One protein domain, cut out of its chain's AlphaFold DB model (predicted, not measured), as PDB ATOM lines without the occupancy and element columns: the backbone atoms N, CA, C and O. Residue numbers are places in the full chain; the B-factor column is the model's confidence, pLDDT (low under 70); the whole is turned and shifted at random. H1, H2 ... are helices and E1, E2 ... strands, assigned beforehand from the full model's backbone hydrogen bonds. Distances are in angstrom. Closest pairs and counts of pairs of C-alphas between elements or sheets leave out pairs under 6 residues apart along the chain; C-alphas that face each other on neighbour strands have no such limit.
ATOM      1  N   THR A   2     147.368 144.340 121.712       46.94
ATOM      2  CA  THR A   2     146.473 143.400 122.410       46.94
ATOM      3  C   THR A   2     147.091 142.009 122.396       46.94
ATOM      4  O   THR A   2     147.662 141.628 121.378       46.94
ATOM      5  N   MET A   3     147.011 141.267 123.503       40.78
ATOM      6  CA  MET A   3     147.647 139.943 123.609       40.78
ATOM      7  C   MET A   3     146.699 138.788 123.936       40.78
ATOM      8  O   MET A   3     147.161 137.659 124.045       40.78
ATOM      9  N   GLY A   4     145.394 139.008 124.069       46.31
ATOM     10  CA  GLY A   4     144.472 137.896 124.288       46.31
ATOM     11  C   GLY A   4     143.061 138.219 123.840       46.31
ATOM     12  O   GLY A   4     142.570 139.315 124.107       46.31
ATOM     13  N   TRP A   5     142.438 137.253 123.170       46.59
ATOM     14  CA  TRP A   5     141.051 137.283 122.718       46.59
ATOM     15  C   TRP A   5     140.431 135.925 123.064       46.59
ATOM     16  O   TRP A   5     140.946 134.897 122.624       46.59
ATOM     17  N   THR A   6     139.378 135.917 123.881       41.59
ATOM     18  CA  THR A   6     138.549 134.732 124.141       41.59
ATOM     19  C   THR A   6     137.076 135.147 124.136       41.59
ATOM     20  O   THR A   6     136.704 136.163 124.728       41.59
ATOM     21  N   ASP A   7     136.263 134.381 123.405       42.44
ATOM     22  CA  ASP A   7     134.794 134.453 123.362       42.44
ATOM     23  C   ASP A   7     134.162 135.792 122.960       42.44
ATOM     24  O   ASP A   7     133.121 136.175 123.492       42.44
ATOM     25  N   GLY A   8     134.739 136.488 121.975       41.50
ATOM     26  CA  GLY A   8     134.118 137.699 121.422       41.50
ATOM     27  C   GLY A   8     134.668 139.007 121.975       41.50
ATOM     28  O   GLY A   8     134.199 140.068 121.573       41.50
ATOM     29  N   SER A   9     135.640 138.988 122.894       41.97
ATOM     30  CA  SER A   9     136.285 140.236 123.319       41.97
ATOM     31  C   SER A   9     137.704 140.074 123.886       41.97
ATOM     32  O   SER A   9     138.130 138.985 124.289       41.97
ATOM     33  N   PRO A  10     138.481 141.173 123.894       49.31
ATOM     34  CA  PRO A  10     139.866 141.157 124.343       49.31
ATOM     35  C   PRO A  10     139.971 141.059 125.872       49.31
ATOM     36  O   PRO A  10     139.468 141.920 126.585       49.31
ATOM     37  N   ASN A  11     140.694 140.049 126.364       40.91
ATOM     38  CA  ASN A  11     140.835 139.756 127.799       40.91
ATOM     39  C   ASN A  11     142.194 140.154 128.398       40.91
ATOM     40  O   ASN A  11     142.387 140.071 129.610       40.91
ATOM     41  N   ARG A  12     143.165 140.596 127.584       38.66
ATOM     42  CA  ARG A  12     144.447 141.090 128.115       38.66
ATOM     43  C   ARG A  12     145.174 142.030 127.154       38.66
ATOM     44  O   ARG A  12     145.414 141.704 125.987       38.66
ATOM     45  N   PHE A  13     145.587 143.188 127.666       44.47
ATOM     46  CA  PHE A  13     146.333 144.201 126.916       44.47
ATOM     47  C   PHE A  13     147.795 144.250 127.360       44.47
ATOM     48  O   PHE A  13     148.079 144.331 128.553       44.47
ATOM     49  N   ILE A  14     148.727 144.281 126.399       37.25
ATOM     50  CA  ILE A  14     150.087 144.762 126.651       37.25
ATOM     51  C   ILE A  14     150.287 146.120 125.991       37.25
ATOM     52  O   ILE A  14     150.210 146.317 124.772       37.25
ATOM     53  N   THR A  15     150.569 147.102 126.834       35.50
ATOM     54  CA  THR A  15     150.872 148.454 126.397       35.50
ATOM     55  C   THR A  15     152.192 148.485 125.638       35.50
ATOM     56  O   THR A  15     153.236 148.108 126.162       35.50
ATOM     57  N   LEU A  16     152.136 148.983 124.402       34.41
ATOM     58  CA  LEU A  16     153.303 149.408 123.640       34.41
ATOM     59  C   LEU A  16     153.146 150.895 123.355       34.41
ATOM     60  O   LEU A  16     152.231 151.285 122.635       34.41
ATOM     61  N   VAL A  17     154.058 151.696 123.896       31.98
ATOM     62  CA  VAL A  17     154.325 153.051 123.415       31.98
ATOM     63  C   VAL A  17     155.704 152.989 122.768       31.98
ATOM     64  O   VAL A  17     156.721 153.044 123.457       31.98
ATOM     65  N   LEU A  18     155.724 152.776 121.452       29.92
ATOM     66  CA  LEU A  18     156.934 152.889 120.638       29.92
ATOM     67  C   LEU A  18     157.056 154.349 120.196       29.92
ATOM     68  O   LEU A  18     156.083 154.917 119.702       29.92
ATOM     69  N   LYS A  19     158.232 154.950 120.385       33.44
ATOM     70  CA  LYS A  19     158.549 156.300 119.904       33.44
ATOM     71  C   LYS A  19     159.918 156.303 119.234       33.44
ATOM     72  O   LYS A  19     160.813 155.571 119.648       33.44
ATOM     73  N   GLU A  20     160.078 157.131 118.204       28.70
ATOM     74  CA  GLU A  20     161.374 157.350 117.558       28.70
ATOM     75  C   GLU A  20     162.394 157.970 118.528       28.70
ATOM     76  O   GLU A  20     162.041 158.675 119.477       28.70
ATOM     77  N   ARG A  21     163.686 157.702 118.278       36.94
ATOM     78  CA  ARG A  21     164.827 158.105 119.127       36.94
ATOM     79  C   ARG A  21     164.878 159.605 119.452       36.94
ATOM     80  O   ARG A  21     165.454 159.962 120.475       36.94
ATOM     81  N   SER A  22     164.310 160.458 118.605       39.34
ATOM     82  CA  SER A  22     164.299 161.920 118.734       39.34
ATOM     83  C   SER A  22     163.200 162.468 119.656       39.34
ATOM     84  O   SER A  22     163.255 163.643 120.003       39.34
ATOM     85  N   GLU A  23     162.236 161.652 120.098       44.06
ATOM     86  CA  GLU A  23     161.071 162.111 120.875       44.06
ATOM     87  C   GLU A  23     160.947 161.467 122.266       44.06
ATOM     88  O   GLU A  23     159.837 161.255 122.777       44.06
ATOM     89  N   VAL A  24     162.063 161.116 122.908       50.00
ATOM     90  CA  VAL A  24     162.015 160.663 124.305       50.00
ATOM     91  C   VAL A  24     161.614 161.853 125.175       50.00
ATOM     92  O   VAL A  24     162.409 162.748 125.444       50.00
ATOM     93  N   ILE A  25     160.346 161.875 125.584       50.03
ATOM     94  CA  ILE A  25     159.801 162.929 126.431       50.03
ATOM     95  C   ILE A  25     160.383 162.775 127.849       50.03
ATOM     96  O   ILE A  25     160.206 161.737 128.495       50.03
ATOM     97  N   GLY A  26     161.070 163.821 128.318       51.69
ATOM     98  CA  GLY A  26     161.557 163.961 129.692       51.69
ATOM     99  C   GLY A  26     163.060 163.723 129.878       51.69
ATOM    100  O   GLY A  26     163.721 163.053 129.088       51.69
ATOM    101  N   THR A  27     163.612 164.283 130.957       51.28
ATOM    102  CA  THR A  27     165.032 164.156 131.311       51.28
ATOM    103  C   THR A  27     165.415 162.690 131.542       51.28
ATOM    104  O   THR A  27     164.811 161.979 132.349       51.28
ATOM    105  N   THR A  28     166.450 162.221 130.845       56.03
ATOM    106  CA  THR A  28     167.038 160.888 131.028       56.03
ATOM    107  C   THR A  28     167.800 160.833 132.351       56.03
ATOM    108  O   THR A  28     169.024 160.926 132.405       56.03
ATOM    109  N   LYS A  29     167.076 160.671 133.465       62.59
ATOM    110  CA  LYS A  29     167.701 160.282 134.736       62.59
ATOM    111  C   LYS A  29     168.462 158.966 134.525       62.59
ATOM    112  O   LYS A  29     167.972 158.071 133.834       62.59
ATOM    113  N   LYS A  30     169.660 158.834 135.109       64.38
ATOM    114  CA  LYS A  30     170.394 157.558 135.138       64.38
ATOM    115  C   LYS A  30     169.572 156.558 135.955       64.38
ATOM    116  O   LYS A  30     169.538 156.639 137.175       64.38
ATOM    117  N   ILE A  31     168.871 155.660 135.269       67.56
ATOM    118  CA  ILE A  31     168.064 154.595 135.872       67.56
ATOM    119  C   ILE A  31     168.839 153.284 135.729       67.56
ATOM    120  O   ILE A  31     169.405 153.012 134.668       67.56
ATOM    121  N   ASP A  32     168.856 152.467 136.781       77.50
ATOM    122  CA  ASP A  32     169.457 151.135 136.733       77.50
ATOM    123  C   ASP A  32     168.787 150.282 135.639       77.50
ATOM    124  O   ASP A  32     167.567 150.079 135.630       77.50
ATOM    125  N   LYS A  33     169.611 149.755 134.725       77.56
ATOM    126  CA  LYS A  33     169.216 148.929 133.575       77.56
ATOM    127  C   LYS A  33     168.484 147.642 133.971       77.56
ATOM    128  O   LYS A  33     167.779 147.073 133.138       77.56
ATOM    129  N   ARG A  34     168.619 147.183 135.219       78.25
ATOM    130  CA  ARG A  34     167.921 145.994 135.743       78.25
ATOM    131  C   ARG A  34     166.435 146.248 136.009       78.25
ATOM    132  O   ARG A  34     165.640 145.306 135.962       78.25
ATOM    133  N   THR A  35     166.049 147.504 136.242       82.75
ATOM    134  CA  THR A  35     164.671 147.883 136.582       82.75
ATOM    135  C   THR A  35     163.704 147.705 135.408       82.75
ATOM    136  O   THR A  35     164.071 147.817 134.236       82.75
ATOM    137  N   ILE A  36     162.423 147.487 135.720       80.44
ATOM    138  CA  ILE A  36     161.344 147.419 134.718       80.44
ATOM    139  C   ILE A  36     161.261 148.730 133.919       80.44
ATOM    140  O   ILE A  36     161.068 148.705 132.704       80.44
ATOM    141  N   ALA A  37     161.459 149.868 134.587       76.88
ATOM    142  CA  ALA A  37     161.421 151.192 133.973       76.88
ATOM    143  C   ALA A  37     162.515 151.367 132.902       76.88
ATOM    144  O   ALA A  37     162.254 151.919 131.831       76.88
ATOM    145  N   ALA A  38     163.726 150.856 133.150       80.75
ATOM    146  CA  ALA A  38     164.797 150.869 132.158       80.75
ATOM    147  C   ALA A  38     164.539 149.885 131.009       80.75
ATOM    148  O   ALA A  38     164.692 150.260 129.847       80.75
ATOM    149  N   LYS A  39     164.070 148.662 131.302       83.00
ATOM    150  CA  LYS A  39     163.701 147.675 130.269       83.00
ATOM    151  C   LYS A  39     162.642 148.224 129.309       83.00
ATOM    152  O   LYS A  39     162.781 148.077 128.098       83.00
ATOM    153  N   ARG A  40     161.621 148.914 129.829       80.38
ATOM    154  CA  ARG A  40     160.577 149.566 129.017       80.38
ATOM    155  C   ARG A  40     161.133 150.658 128.108       80.38
ATOM    156  O   ARG A  40     160.785 150.687 126.934       80.38
ATOM    157  N   ARG A  41     162.040 151.502 128.606       80.12
ATOM    158  CA  ARG A  41     162.705 152.532 127.786       80.12
ATOM    159  C   ARG A  41     163.575 151.934 126.684       80.12
ATOM    160  O   ARG A  41     163.554 152.432 125.565       80.12
ATOM    161  N   ILE A  42     164.299 150.852 126.979       82.50
ATOM    162  CA  ILE A  42     165.084 150.123 125.973       82.50
ATOM    163  C   ILE A  42     164.156 149.569 124.883       82.50
ATOM    164  O   ILE A  42     164.428 149.760 123.700       82.50
ATOM    165  N   MET A  43     163.030 148.953 125.263       82.44
ATOM    166  CA  MET A  43     162.028 148.472 124.303       82.44
ATOM    167  C   MET A  43     161.441 149.614 123.467       82.44
ATOM    168  O   MET A  43     161.315 149.474 122.258       82.44
ATOM    169  N   ALA A  44     161.150 150.766 124.076       78.62
ATOM    170  CA  ALA A  44     160.622 151.936 123.370       78.62
ATOM    171  C   ALA A  44     161.556 152.448 122.262       78.62
ATOM    172  O   ALA A  44     161.075 152.980 121.269       78.62
ATOM    173  N   GLN A  45     162.870 152.276 122.441       79.31
ATOM    174  CA  GLN A  45     163.920 152.684 121.501       79.31
ATOM    175  C   GLN A  45     164.342 151.572 120.529       79.31
ATOM    176  O   GLN A  45     165.181 151.801 119.653       79.31
ATOM    177  N   SER A  46     163.812 150.362 120.709       82.31
ATOM    178  CA  SER A  46     164.121 149.199 119.882       82.31
ATOM    179  C   SER A  46     163.191 149.128 118.676       82.31
ATOM    180  O   SER A  46     162.115 149.729 118.644       82.31
ATOM    181  N   LYS A  47     163.594 148.368 117.657       82.62
ATOM    182  CA  LYS A  47     162.763 148.164 116.473       82.62
ATOM    183  C   LYS A  47     161.477 147.447 116.877       82.62
ATOM    184  O   LYS A  47     161.523 146.385 117.493       82.62
ATOM    185  N   GLY A  48     160.327 147.999 116.485       79.81
ATOM    186  CA  GLY A  48     159.022 147.468 116.885       79.81
ATOM    187  C   GLY A  48     158.845 145.979 116.582       79.81
ATOM    188  O   GLY A  48     158.273 145.272 117.403       79.81
ATOM    189  N   THR A  49     159.396 145.490 115.464       83.31
ATOM    190  CA  THR A  49     159.367 144.066 115.081       83.31
ATOM    191  C   THR A  49     159.996 143.152 116.123       83.31
ATOM    192  O   THR A  49     159.471 142.073 116.372       83.31
ATOM    193  N   ASP A  50     161.081 143.599 116.746       85.38
ATOM    194  CA  ASP A  50     161.870 142.800 117.684       85.38
ATOM    195  C   ASP A  50     161.210 142.843 119.066       85.38
ATOM    196  O   ASP A  50     161.138 141.839 119.771       85.38
ATOM    197  N   VAL A  51     160.621 143.995 119.406       85.94
ATOM    198  CA  VAL A  51     159.819 144.167 120.621       85.94
ATOM    199  C   VAL A  51     158.596 143.247 120.610       85.94
ATOM    200  O   VAL A  51     158.280 142.667 121.645       85.94
ATOM    201  N   VAL A  52     157.928 143.059 119.462       86.06
ATOM    202  CA  VAL A  52     156.807 142.102 119.344       86.06
ATOM    203  C   VAL A  52     157.238 140.701 119.767       86.06
ATOM    204  O   VAL A  52     156.574 140.075 120.589       86.06
ATOM    205  N   ILE A  53     158.362 140.226 119.233       87.88
ATOM    206  CA  ILE A  53     158.888 138.894 119.533       87.88
ATOM    207  C   ILE A  53     159.272 138.787 121.012       87.88
ATOM    208  O   ILE A  53     158.898 137.825 121.677       87.88
ATOM    209  N   GLN A  54     159.931 139.812 121.558       88.38
ATOM    210  CA  GLN A  54     160.284 139.851 122.975       88.38
ATOM    211  C   GLN A  54     159.049 139.802 123.890       88.38
ATOM    212  O   GLN A  54     159.087 139.161 124.942       88.38
ATOM    213  N   LEU A  55     157.958 140.476 123.516       86.00
ATOM    214  CA  LEU A  55     156.706 140.444 124.269       86.00
ATOM    215  C   LEU A  55     156.003 139.090 124.170       86.00
ATOM    216  O   LEU A  55     155.491 138.614 125.181       86.00
ATOM    217  N   LEU A  56     156.021 138.452 122.997       87.56
ATOM    218  CA  LEU A  56     155.521 137.085 122.837       87.56
ATOM    219  C   LEU A  56     156.303 136.111 123.726       87.56
ATOM    220  O   LEU A  56     155.696 135.327 124.447       87.56
ATOM    221  N   ASP A  57     157.632 136.223 123.770       89.12
ATOM    222  CA  ASP A  57     158.471 135.396 124.647       89.12
ATOM    223  C   ASP A  57     158.152 135.614 126.132       89.12
ATOM    224  O   ASP A  57     158.129 134.664 126.914       89.12
ATOM    225  N   GLN A  58     157.889 136.858 126.541       87.31
ATOM    226  CA  GLN A  58     157.459 137.164 127.909       87.31
ATOM    227  C   GLN A  58     156.077 136.581 128.218       87.31
ATOM    228  O   GLN A  58     155.870 136.074 129.318       87.31
ATOM    229  N   ALA A  59     155.149 136.630 127.261       84.56
ATOM    230  CA  ALA A  59     153.807 136.078 127.401       84.56
ATOM    231  C   ALA A  59     153.840 134.556 127.579       84.56
ATOM    232  O   ALA A  59     153.267 134.036 128.535       84.56
ATOM    233  N   LEU A  60     154.576 133.860 126.707       86.50
ATOM    234  CA  LEU A  60     154.746 132.407 126.759       86.50
ATOM    235  C   LEU A  60     155.413 131.973 128.071       86.50
ATOM    236  O   LEU A  60     154.943 131.049 128.728       86.50
ATOM    237  N   LYS A  61     156.456 132.689 128.519       88.75
ATOM    238  CA  LYS A  61     157.106 132.437 129.819       88.75
ATOM    239  C   LYS A  61     156.183 132.666 131.015       88.75
ATOM    240  O   LYS A  61     156.378 132.040 132.049       88.75
ATOM    241  N   ALA A  62     155.197 133.550 130.885       85.25
ATOM    242  CA  ALA A  62     154.173 133.777 131.902       85.25
ATOM    243  C   ALA A  62     153.048 132.721 131.875       85.25
ATOM    244  O   ALA A  62     152.066 132.875 132.597       85.25
ATOM    245  N   GLY A  63     153.170 131.675 131.047       83.75
ATOM    246  CA  GLY A  63     152.191 130.593 130.926       83.75
ATOM    247  C   GLY A  63     150.998 130.922 130.027       83.75
ATOM    248  O   GLY A  63     150.010 130.195 130.040       83.75
ATOM    249  N   LEU A  64     151.050 132.014 129.256       79.00
ATOM    250  CA  LEU A  64     149.976 132.351 128.325       79.00
ATOM    251  C   LEU A  64     150.068 131.489 127.072       79.00
ATOM    252  O   LEU A  64     151.091 131.478 126.394       79.00
ATOM    253  N   THR A  65     148.967 130.827 126.733       78.81
ATOM    254  CA  THR A  65     148.832 130.039 125.505       78.81
ATOM    255  C   THR A  65     147.948 130.768 124.501       78.81
ATOM    256  O   THR A  65     146.929 131.347 124.873       78.81
ATOM    257  N   ALA A  66     148.294 130.694 123.218       81.44
ATOM    258  CA  ALA A  66     147.468 131.216 122.137       81.44
ATOM    259  C   ALA A  66     147.423 130.209 120.988       81.44
ATOM    260  O   ALA A  66     148.441 129.611 120.652       81.44
ATOM    261  N   LYS A  67     146.250 130.048 120.366       84.06
ATOM    262  CA  LYS A  67     146.122 129.249 119.138       84.06
ATOM    263  C   LYS A  67     146.669 130.007 117.930       84.06
ATOM    264  O   LYS A  67     147.403 129.441 117.132       84.06
ATOM    265  N   HIS A 205     148.598 165.223 130.583       83.44
ATOM    266  CA  HIS A 205     149.435 166.198 129.865       83.44
ATOM    267  C   HIS A 205     150.887 166.267 130.363       83.44
ATOM    268  O   HIS A 205     151.653 167.131 129.942       83.44
ATOM    269  N   GLY A 206     151.285 165.386 131.284       79.56
ATOM    270  CA  GLY A 206     152.644 165.402 131.816       79.56
ATOM    271  C   GLY A 206     153.683 164.840 130.838       79.56
ATOM    272  O   GLY A 206     153.381 164.099 129.904       79.56
ATOM    273  N   LEU A 207     154.947 165.180 131.087       77.94
ATOM    274  CA  LEU A 207     156.078 164.833 130.219       77.94
ATOM    275  C   LEU A 207     156.852 163.584 130.686       77.94
ATOM    276  O   LEU A 207     157.868 163.221 130.101       77.94
ATOM    277  N   SER A 208     156.415 162.918 131.757       82.38
ATOM    278  CA  SER A 208     157.109 161.730 132.266       82.38
ATOM    279  C   SER A 208     156.718 160.484 131.470       82.38
ATOM    280  O   SER A 208     155.559 160.077 131.474       82.38
ATOM    281  N   TYR A 209     157.700 159.830 130.840       79.12
ATOM    282  CA  TYR A 209     157.488 158.571 130.113       79.12
ATOM    283  C   TYR A 209     156.898 157.453 130.993       79.12
ATOM    284  O   TYR A 209     156.014 156.711 130.559       79.12
ATOM    285  N   ASP A 210     157.355 157.335 132.244       81.31
ATOM    286  CA  ASP A 210     156.840 156.314 133.164       81.31
ATOM    287  C   ASP A 210     155.385 156.604 133.547       81.31
ATOM    288  O   ASP A 210     154.567 155.686 133.594       81.31
ATOM    289  N   ALA A 211     155.048 157.879 133.749       84.44
ATOM    290  CA  ALA A 211     153.682 158.291 134.044       84.44
ATOM    291  C   ALA A 211     152.757 158.121 132.830       84.44
ATOM    292  O   ALA A 211     151.648 157.628 132.995       84.44
ATOM    293  N   LEU A 212     153.223 158.412 131.609       84.12
ATOM    294  CA  LEU A 212     152.493 158.110 130.368       84.12
ATOM    295  C   LEU A 212     152.214 156.610 130.223       84.12
ATOM    296  O   LEU A 212     151.120 156.199 129.830       84.12
ATOM    297  N   THR A 213     153.201 155.782 130.567       82.62
ATOM    298  CA  THR A 213     153.055 154.325 130.541       82.62
ATOM    299  C   THR A 213     152.034 153.855 131.577       82.62
ATOM    300  O   THR A 213     151.186 153.023 131.258       82.62
ATOM    301  N   ALA A 214     152.094 154.393 132.800       86.75
ATOM    302  CA  ALA A 214     151.141 154.089 133.866       86.75
ATOM    303  C   ALA A 214     149.720 154.531 133.494       86.75
ATOM    304  O   ALA A 214     148.799 153.724 133.570       86.75
ATOM    305  N   HIS A 215     149.555 155.764 133.006       87.88
ATOM    306  CA  HIS A 215     148.289 156.300 132.499       87.88
ATOM    307  C   HIS A 215     147.674 155.386 131.439       87.88
ATOM    308  O   HIS A 215     146.532 154.950 131.564       87.88
ATOM    309  N   THR A 216     148.466 154.996 130.438       87.44
ATOM    310  CA  THR A 216     147.998 154.088 129.382       87.44
ATOM    311  C   THR A 216     147.565 152.731 129.945       87.44
ATOM    312  O   THR A 216     146.548 152.185 129.521       87.44
ATOM    313  N   ALA A 217     148.305 152.184 130.915       87.31
ATOM    314  CA  ALA A 217     147.930 150.938 131.579       87.31
ATOM    315  C   ALA A 217     146.612 151.071 132.362       87.31
ATOM    316  O   ALA A 217     145.771 150.180 132.268       87.31
ATOM    317  N   PHE A 218     146.394 152.185 133.069       88.75
ATOM    318  CA  PHE A 218     145.135 152.456 133.770       88.75
ATOM    319  C   PHE A 218     143.956 152.597 132.813       88.75
ATOM    320  O   PHE A 218     142.901 152.022 133.067       88.75
ATOM    321  N   VAL A 219     144.125 153.300 131.694       88.69
ATOM    322  CA  VAL A 219     143.080 153.410 130.668       88.69
ATOM    323  C   VAL A 219     142.710 152.033 130.112       88.69
ATOM    324  O   VAL A 219     141.531 151.712 129.992       88.69
ATOM    325  N   PHE A 220     143.697 151.182 129.826       86.94
ATOM    326  CA  PHE A 220     143.430 149.825 129.342       86.94
ATOM    327  C   PHE A 220     142.773 148.949 130.411       86.94
ATOM    328  O   PHE A 220     141.907 148.143 130.085       86.94
ATOM    329  N   LEU A 221     143.134 149.130 131.683       86.88
ATOM    330  CA  LEU A 221     142.487 148.458 132.806       86.88
ATOM    331  C   LEU A 221     141.023 148.883 132.970       86.88
ATOM    332  O   LEU A 221     140.164 148.020 133.105       86.88
ATOM    333  N   ARG A 222     140.724 150.185 132.872       87.56
ATOM    334  CA  ARG A 222     139.343 150.698 132.868       87.56
ATOM    335  C   ARG A 222     138.526 150.068 131.739       87.56
ATOM    336  O   ARG A 222     137.412 149.621 131.976       87.56
ATOM    337  N   TYR A 223     139.099 149.971 130.535       86.25
ATOM    338  CA  TYR A 223     138.436 149.285 129.425       86.25
ATOM    339  C   TYR A 223     138.178 147.804 129.724       86.25
ATOM    340  O   TYR A 223     137.104 147.315 129.394       86.25
ATOM    341  N   MET A 224     139.140 147.091 130.326       82.56
ATOM    342  CA  MET A 224     138.955 145.680 130.693       82.56
ATOM    343  C   MET A 224     137.778 145.510 131.653       82.56
ATOM    344  O   MET A 224     136.903 144.706 131.358       82.56
ATOM    345  N   PHE A 225     137.706 146.309 132.723       85.12
ATOM    346  CA  PHE A 225     136.570 146.276 133.650       85.12
ATOM    347  C   PHE A 225     135.245 146.546 132.937       85.12
ATOM    348  O   PHE A 225     134.339 145.729 133.014       85.12
ATOM    349  N   MET A 226     135.163 147.623 132.151       84.12
ATOM    350  CA  MET A 226     133.950 147.929 131.383       84.12
ATOM    351  C   MET A 226     133.576 146.833 130.382       84.12
ATOM    352  O   MET A 226     132.403 146.652 130.096       84.12
ATOM    353  N   SER A 227     134.556 146.133 129.806       81.38
ATOM    354  CA  SER A 227     134.291 145.057 128.847       81.38
ATOM    355  C   SER A 227     133.766 143.799 129.522       81.38
ATOM    356  O   SER A 227     132.998 143.087 128.891       81.38
ATOM    357  N   VAL A 228     134.183 143.526 130.762       82.00
ATOM    358  CA  VAL A 228     133.639 142.429 131.576       82.00
ATOM    359  C   VAL A 228     132.216 142.768 132.006       82.00
ATOM    360  O   VAL A 228     131.316 142.026 131.653       82.00
ATOM    361  N   GLU A 229     131.995 143.941 132.604       83.62
ATOM    362  CA  GLU A 229     130.649 144.406 132.992       83.62
ATOM    363  C   GLU A 229     129.679 144.401 131.806       83.62
ATOM    364  O   GLU A 229     128.549 143.945 131.902       83.62
ATOM    365  N   LYS A 230     130.146 144.851 130.636       79.62
ATOM    366  CA  LYS A 230     129.354 144.814 129.410       79.62
ATOM    367  C   LYS A 230     128.987 143.386 128.985       79.62
ATOM    368  O   LYS A 230     127.914 143.192 128.429       79.62
ATOM    369  N   ARG A 231     129.875 142.402 129.174       73.38
ATOM    370  CA  ARG A 231     129.531 140.994 128.909       73.38
ATOM    371  C   ARG A 231     128.494 140.508 129.908       73.38
ATOM    372  O   ARG A 231     127.550 139.864 129.490       73.38
ATOM    373  N   ASP A 232     128.654 140.837 131.180       75.31
ATOM    374  CA  ASP A 232     127.718 140.391 132.212       75.31
ATOM    375  C   ASP A 232     126.304 140.965 131.984       75.31
ATOM    376  O   ASP A 232     125.320 140.289 132.266       75.31
ATOM    377  N   ASP A 233     126.203 142.171 131.411       78.62
ATOM    378  CA  ASP A 233     124.929 142.844 131.107       78.62
ATOM    379  C   ASP A 233     124.324 142.470 129.730       78.62
ATOM    380  O   ASP A 233     123.105 142.427 129.589       78.62
ATOM    381  N   GLU A 234     125.146 142.192 128.702       69.38
ATOM    382  CA  GLU A 234     124.683 141.936 127.318       69.38
ATOM    383  C   GLU A 234     124.832 140.474 126.828       69.38
ATOM    384  O   GLU A 234     124.363 140.158 125.731       69.38
ATOM    385  N   ASP A 235     125.521 139.573 127.543       60.38
ATOM    386  CA  ASP A 235     125.749 138.201 127.059       60.38
ATOM    387  C   ASP A 235     124.534 137.292 127.313       60.38
ATOM    388  O   ASP A 235     124.437 136.558 128.300       60.38
TER     389      ASP A 235
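AT A GLANCE: This is residues 2 to 67 and 205 to 235 of the 306 residues of the protein "Transposase" of Lactobacillus helveticus (strain DPC 4571) (UniProt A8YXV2). One long helix, H3, makes one long side of a loose, elongated model, with a small strand hairpin, E1 and E2, next to it, E2 being the strand nearer to H3. The short helix H1 stands crosswise near the beginning of H3, and H2 lies on the far side of the hairpin from H3. Between hairpin and H1, residues 14 to 35 form a long stretch with no named element. The printed part has 97 residues, with two strands and then three helices in the order E1, E2, H1, H2, H3; the sheet is E1 - E2, antiparallel, and the class is mostly helix. The whole is loose, with a radius of gyration of the C-alphas of 15.8 A, and spans 48 by 32 by 21 A, only just elongated.

IN THESE COORDINATES: Find C-alpha 2 at (146.473, 143.400, 122.410); there E1, residues 2 to 6, begins and runs 11.9 A. E2, residues 9 to 13, comes next and measures 11.4 A. Go on to C-alpha 36 at (161.344, 147.419, 134.718), where H1, residues 36 to 44, begins; it is 12.2 A long. H2, residues 48 to 61, measures 19.9 A. After the cut, H3, residues 209 to 234, runs 36.9 A and ends at C-alpha 234, (124.683, 141.936, 127.318).

HOW THE PARTS SIT: Look first at the hairpin of E1 and E2, antiparallel at 145 degrees between their directions. Its N 3 and O 12 are 3.0 A apart and its N 11 and O 4 also 3.0 A, both within hydrogen-bond range. Between E2 and H3 the closest C-alphas are those of Phe 13 and Phe 220, 6.8 A apart. H1 and H2 are close but not clearly touching, the closest C-alphas being those of Met 43 and Val 51 at 6.1 A; they run opposite ways at a steep tilt of 39 degrees. H1 and H3 are also close but not clearly touching, with the C-alphas of Ala 37 and Asp 210 closest at 6.9 A, and stand about perpendicular at 90 degrees. H2 and H3 are apart, and E1 and H2 only just so, at 8.2 A. In H1 and H3 every O i to N i+4 pair is within hydrogen-bond range; in H2, 9 of 10 are.

THE WHOLE: The two C-alphas farthest apart are those of Lys 30 and Asp 235, at 49.3 A. Residues 68 to 204 are not printed, and C-alphas 67 and 205 are 38.6 A apart across this cut, which lies in the link from H2 to H3. The link from E2 to H1 is long, with 22 residues; those from E1 to E2 and from H1 to H2 are tight. The mean pLDDT of the printed part is 70.7, and residues 2 to 31 and 234 to 235 are under 70.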